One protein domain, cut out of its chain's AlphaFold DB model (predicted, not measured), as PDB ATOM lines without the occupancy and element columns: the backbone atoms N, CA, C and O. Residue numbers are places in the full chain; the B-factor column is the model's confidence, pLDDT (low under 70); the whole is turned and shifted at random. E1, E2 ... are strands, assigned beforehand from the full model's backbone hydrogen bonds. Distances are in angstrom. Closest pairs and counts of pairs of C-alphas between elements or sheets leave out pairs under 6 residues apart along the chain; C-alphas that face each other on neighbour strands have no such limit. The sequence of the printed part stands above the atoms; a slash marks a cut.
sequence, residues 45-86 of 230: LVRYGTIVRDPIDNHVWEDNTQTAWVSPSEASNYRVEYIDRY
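This is residues 45 to 86 of the 230 residues of an uncharacterized protein of Actinobacteria bacterium (UniProt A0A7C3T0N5). This is one narrow, open sheet drawn out lengthwise, with the long, bent strand E1 in the middle, E2 and E3 one after the other along one side of it, and E4 along the other side. No named helix covers either face, and a loop joins the strands across each end. The printed part has 42 residues, 23 of them in four strands, E1 to E4 in chain order; the class is all strand and the branched sheet is mixed. The whole is loose, with a radius of gyration of the C-alphas of 12.0 A, and spans 36 by 14 by 11 A, a rod.

Start at E1, residues 45 to 53, which bends by 59 degrees at residue 50. Beside its residues 51 to 53 look for E2, residues 60 to 63, antiparallel at 143 degrees; the two form a hairpin, with N 52 and O 62 2.9 A apart. E2 runs on into E3, residues 66 to 70, across a break of 2 residues, at 43 degrees. E3 is antiparallel to E1 at 154 degrees, on the same side of it as E2, and N 46 and O 68 are 2.9 A apart. On the other side of E1 find E4, residues 80 to 84, parallel at 5 degrees, with N 51 and O 81 2.8 A apart. E3 and E4 are apart.

Find C-alpha 45 at (-38.625, -23.220, 1.946); from there E1 runs 23.3 A to C-alpha 53. E2 measures 6.9 A and E3 12.3 A. E4 runs 12.7 A, ending at C-alpha 84, (-39.151, -12.693, 25.211).

The C-alphas farthest apart, those of Ser 71 and Tyr 86, are 36.0 A apart. The printed part has no cut and no long link. Mean pLDDT of the printed part is 84.9, and no printed residue is under 70.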
ATOM      1  N   LEU A  45     -37.583 -23.424   0.949       86.06
ATOM      2  CA  LEU A  45     -38.625 -23.220   1.946       86.06
ATOM      3  C   LEU A  45     -38.022 -22.484   3.149       86.06
ATOM      4  O   LEU A  45     -37.134 -23.016   3.813       86.06
ATOM      5  N   VAL A  46     -38.510 -21.281   3.439       86.50
ATOM      6  CA  VAL A  46     -38.089 -20.482   4.601       86.50
ATOM      7  C   VAL A  46     -39.249 -20.277   5.567       86.50
ATOM      8  O   VAL A  46     -40.406 -20.196   5.150       86.50
ATOM      9  N   ARG A  47     -38.936 -20.186   6.865       87.56
ATOM     10  CA  ARG A  47     -39.884 -19.880   7.945       87.56
ATOM     11  C   ARG A  47     -39.591 -18.479   8.481       87.56
ATOM     12  O   ARG A  47     -38.437 -18.168   8.756       87.56
ATOM     13  N   TYR A  48     -40.619 -17.651   8.626       88.44
ATOM     14  CA  TYR A  48     -40.497 -16.265   9.087       88.44
ATOM     15  C   TYR A  48     -41.688 -15.866   9.954       88.44
ATOM     16  O   TYR A  48     -42.733 -16.504   9.877       88.44
ATOM     17  N   GLY A  49     -41.546 -14.823  10.767       89.44
ATOM     18  CA  GLY A  49     -42.602 -14.326  11.656       89.44
ATOM     19  C   GLY A  49     -42.112 -14.166  13.090       89.44
ATOM     20  O   GLY A  49     -40.906 -14.153  13.324       89.44
ATOM     21  N   THR A  50     -43.032 -14.042  14.044       89.12
ATOM     22  CA  THR A  50     -42.702 -13.814  15.458       89.12
ATOM     23  C   THR A  50     -43.042 -15.028  16.320       89.12
ATOM     24  O   THR A  50     -44.076 -15.667  16.126       89.12
ATOM     25  N   ILE A  51     -42.169 -15.343  17.276       89.50
ATOM     26  CA  ILE A  51     -42.406 -16.338  18.325       89.50
ATOM     27  C   ILE A  51     -42.304 -15.624  19.666       89.50
ATOM     28  O   ILE A  51     -41.237 -15.121  20.017       89.50
ATOM     29  N   VAL A  52     -43.404 -15.588  20.416       88.56
ATOM     30  CA  VAL A  52     -43.394 -15.113  21.801       88.56
ATOM     31  C   VAL A  52     -43.074 -16.298  22.692       88.56
ATOM     32  O   VAL A  52     -43.828 -17.274  22.706       88.56
ATOM     33  N   ARG A  53     -41.968 -16.225  23.426       86.19
ATOM     34  CA  ARG A  53     -41.538 -17.308  24.312       86.19
ATOM     35  C   ARG A  53     -41.067 -16.796  25.657       86.19
ATOM     36  O   ARG A  53     -40.622 -15.658  25.769       86.19
ATOM     37  N   ASP A  54     -41.123 -17.660  26.650       83.81
ATOM     38  CA  ASP A  54     -40.404 -17.450  27.894       83.81
ATOM     39  C   ASP A  54     -38.944 -17.914  27.713       83.81
ATOM     40  O   ASP A  54     -38.706 -19.031  27.251       83.81
ATOM     41  N   PRO A  55     -37.942 -17.064  27.991       79.69
ATOM     42  CA  PRO A  55     -36.537 -17.411  27.784       79.69
ATOM     43  C   PRO A  55     -35.988 -18.444  28.786       79.69
ATOM     44  O   PRO A  55     -34.911 -18.980  28.540       79.69
ATOM     45  N   ILE A  56     -36.686 -18.723  29.894       75.81
ATOM     46  CA  ILE A  56     -36.206 -19.602  30.974       75.81
ATOM     47  C   ILE A  56     -36.616 -21.057  30.728       75.81
ATOM     48  O   ILE A  56     -35.776 -21.953  30.778       75.81
ATOM     49  N   ASP A  57     -37.889 -21.300  30.418       80.19
ATOM     50  CA  ASP A  57     -38.432 -22.645  30.161       80.19
ATOM     51  C   ASP A  57     -38.693 -22.923  28.667       80.19
ATOM     52  O   ASP A  57     -39.039 -24.045  28.283       80.19
ATOM     53  N   ASN A  58     -38.493 -21.913  27.809       79.38
ATOM     54  CA  ASN A  58     -38.757 -21.952  26.371       79.38
ATOM     55  C   ASN A  58     -40.231 -22.251  26.029       79.38
ATOM     56  O   ASN A  58     -40.530 -22.742  24.935       79.38
ATOM     57  N   HIS A  59     -41.162 -21.951  26.943       83.75
ATOM     58  CA  HIS A  59     -42.594 -22.054  26.703       83.75
ATOM     59  C   HIS A  59     -43.025 -21.047  25.634       83.75
ATOM     60  O   HIS A  59     -42.748 -19.854  25.741       83.75
ATOM     61  N   VAL A  60     -43.706 -21.521  24.588       85.94
ATOM     62  CA  VAL A  60     -44.164 -20.681  23.473       85.94
ATOM     63  C   VAL A  60     -45.601 -20.243  23.721       85.94
ATOM     64  O   VAL A  60     -46.515 -21.064  23.710       85.94
ATOM     65  N   TRP A  61     -45.790 -18.940  23.900       82.44
ATOM     66  CA  TRP A  61     -47.094 -18.317  24.117       82.44
ATOM     67  C   TRP A  61     -47.849 -18.099  22.808       82.44
ATOM     68  O   TRP A  61     -49.043 -18.377  22.714       82.44
ATOM     69  N   GLU A  62     -47.146 -17.604  21.790       88.19
ATOM     70  CA  GLU A  62     -47.708 -17.309  20.475       88.19
ATOM     71  C   GLU A  62     -46.694 -17.684  19.393       88.19
ATOM     72  O   GLU A  62     -45.544 -17.243  19.426       88.19
ATOM     73  N   ASP A  63     -47.125 -18.485  18.418       87.62
ATOM     74  CA  ASP A  63     -46.343 -18.830  17.230       87.62
ATOM     75  C   ASP A  63     -47.037 -18.244  15.997       87.62
ATOM     76  O   ASP A  63     -47.955 -18.837  15.431       87.62
ATOM     77  N   ASN A  64     -46.596 -17.053  15.592       88.19
ATOM     78  CA  ASN A  64     -47.105 -16.345  14.417       88.19
ATOM     79  C   ASN A  64     -46.196 -16.555  13.200       88.19
ATOM     80  O   ASN A  64     -46.075 -15.681  12.335       88.19
ATOM     81  N   THR A  65     -45.516 -17.700  13.127       88.62
ATOM     82  CA  THR A  65     -44.643 -17.999  11.994       88.62
ATOM     83  C   THR A  65     -45.403 -18.548  10.790       88.62
ATOM     84  O   THR A  65     -46.408 -19.248  10.896       88.62
ATOM     85  N   GLN A  66     -44.890 -18.241   9.605       86.94
ATOM     86  CA  GLN A  66     -45.399 -18.694   8.318       86.94
ATOM     87  C   GLN A  66     -44.257 -19.275   7.489       86.94
ATOM     88  O   GLN A  66     -43.085 -18.946   7.691       86.94
ATOM     89  N   THR A  67     -44.597 -20.144   6.540       88.94
ATOM     90  CA  THR A  67     -43.637 -20.731   5.603       88.94
ATOM     91  C   THR A  67     -43.889 -20.223   4.190       88.94
ATOM     92  O   THR A  67     -45.030 -20.122   3.739       88.94
ATOM     93  N   ALA A  68     -42.817 -19.881   3.479       85.81
ATOM     94  CA  ALA A  68     -42.881 -19.417   2.098       85.81
ATOM     95  C   ALA A  68     -41.775 -20.048   1.249       85.81
ATOM     96  O   ALA A  68     -40.677 -20.326   1.728       85.81
ATOM     97  N   TRP A  69     -42.076 -20.257  -0.033       87.44
ATOM     98  CA  TRP A  69     -41.101 -20.680  -1.037       87.44
ATOM     99  C   TRP A  69     -40.463 -19.449  -1.669       87.44
ATOM    100  O   TRP A  69     -41.123 -18.741  -2.434       87.44
ATOM    101  N   VAL A  70     -39.189 -19.214  -1.373       84.88
ATOM    102  CA  VAL A  70     -38.476 -17.998  -1.785       84.88
ATOM    103  C   VAL A  70     -37.246 -18.339  -2.611       84.88
ATOM    104  O   VAL A  70     -36.735 -19.462  -2.578       84.88
ATOM    105  N   SER A  71     -36.771 -17.368  -3.383       83.06
ATOM    106  CA  SER A  71     -35.496 -17.495  -4.087       83.06
ATOM    107  C   SER A  71     -34.348 -17.570  -3.071       83.06
ATOM    108  O   SER A  71     -34.382 -16.837  -2.081       83.06
ATOM    109  N   PRO A  72     -33.292 -18.376  -3.306       79.88
ATOM    110  CA  PRO A  72     -32.160 -18.470  -2.379       79.88
ATOM    111  C   PRO A  72     -31.515 -17.118  -2.033       79.88
ATOM    112  O   PRO A  72     -31.055 -16.920  -0.914       79.88
ATOM    113  N   SER A  73     -31.522 -16.164  -2.970       80.38
ATOM    114  CA  SER A  73     -31.021 -14.799  -2.762       80.38
ATOM    115  C   SER A  73     -31.834 -13.993  -1.746       80.38
ATOM    116  O   SER A  73     -31.293 -13.111  -1.087       80.38
ATOM    117  N   GLU A  74     -33.129 -14.280  -1.618       79.38
ATOM    118  CA  GLU A  74     -34.058 -13.563  -0.741       79.38
ATOM    119  C   GLU A  74     -34.200 -14.234   0.624       79.38
ATOM    120  O   GLU A  74     -34.703 -13.604   1.547       79.38
ATOM    121  N   ALA A  75     -33.728 -15.476   0.778       80.75
ATOM    122  CA  ALA A  75     -33.850 -16.252   2.012       80.75
ATOM    123  C   ALA A  75     -33.299 -15.521   3.247       80.75
ATOM    124  O   ALA A  75     -33.858 -15.650   4.330       80.75
ATOM    125  N   SER A  76     -32.258 -14.699   3.082       79.88
ATOM    126  CA  SER A  76     -31.671 -13.894   4.165       79.88
ATOM    127  C   SER A  76     -32.600 -12.806   4.721       79.88
ATOM    128  O   SER A  76     -32.418 -12.374   5.858       79.88
ATOM    129  N   ASN A  77     -33.611 -12.381   3.956       84.56
ATOM    130  CA  ASN A  77     -34.583 -11.374   4.389       84.56
ATOM    131  C   ASN A  77     -35.685 -11.962   5.284       84.56
ATOM    132  O   ASN A  77     -36.436 -11.217   5.910       84.56
ATOM    133  N   TYR A  78     -35.796 -13.288   5.338       84.75
ATOM    134  CA  TYR A  78     -36.812 -14.000   6.099       84.75
ATOM    135  C   TYR A  78     -36.187 -14.527   7.387       84.75
ATOM    136  O   TYR A  78     -35.311 -15.388   7.356       84.75
ATOM    137  N   ARG A  79     -36.640 -14.012   8.532       84.06
ATOM    138  CA  ARG A  79     -36.176 -14.448   9.853       84.06
ATOM    139  C   ARG A  79     -37.337 -14.656  10.811       84.06
ATOM    140  O   ARG A  79     -38.416 -14.087  10.637       84.06
ATOM    141  N   VAL A  80     -37.083 -15.483  11.814       88.81
ATOM    142  CA  VAL A  80     -37.964 -15.646  12.964       88.81
ATOM    143  C   VAL A  80     -37.487 -14.689  14.049       88.81
ATOM    144  O   VAL A  80     -36.324 -14.735  14.445       88.81
ATOM    145  N   GLU A  81     -38.364 -13.796  14.486       86.50
ATOM    146  CA  GLU A  81     -38.095 -12.847  15.561       86.50
ATOM    147  C   GLU A  81     -38.638 -13.413  16.874       86.50
ATOM    148  O   GLU A  81     -39.807 -13.785  16.967       86.50
ATOM    149  N   TYR A  82     -37.776 -13.503  17.883       86.75
ATOM    150  CA  TYR A  82     -38.149 -13.981  19.209       86.75
ATOM    151  C   TYR A  82     -38.490 -12.784  20.091       86.75
ATOM    152  O   TYR A  82     -37.694 -11.852  20.206       86.75
ATOM    153  N   ILE A  83     -39.682 -12.802  20.679       86.62
ATOM    154  CA  ILE A  83     -40.134 -11.809  21.651       86.62
ATOM    155  C   ILE A  83     -40.159 -12.505  23.005       86.62
ATOM    156  O   ILE A  83     -40.960 -13.415  23.226       86.62
ATOM    157  N   ASP A  84     -39.274 -12.079  23.897       86.12
ATOM    158  CA  ASP A  84     -39.151 -12.693  25.211       86.12
ATOM    159  C   ASP A  84     -40.208 -12.116  26.163       86.12
ATOM    160  O   ASP A  84     -40.320 -10.901  26.348       86.12
ATOM    161  N   ARG A  85     -41.008 -13.005  26.753       83.00
ATOM    162  CA  ARG A  85     -42.029 -12.685  27.750       83.00
ATOM    163  C   ARG A  85     -41.945 -13.693  28.887       83.00
ATOM    164  O   ARG A  85     -42.267 -14.862  28.694       83.00
ATOM    165  N   TYR A  86     -41.546 -13.217  30.059       81.19
ATOM    166  CA  TYR A  86     -41.480 -14.034  31.267       81.19
ATOM    167  C   TYR A  86     -42.877 -14.470  31.713       81.19
ATOM    168  O   TYR A  86     -43.850 -13.715  31.611       81.19
TER     169      TYR A  86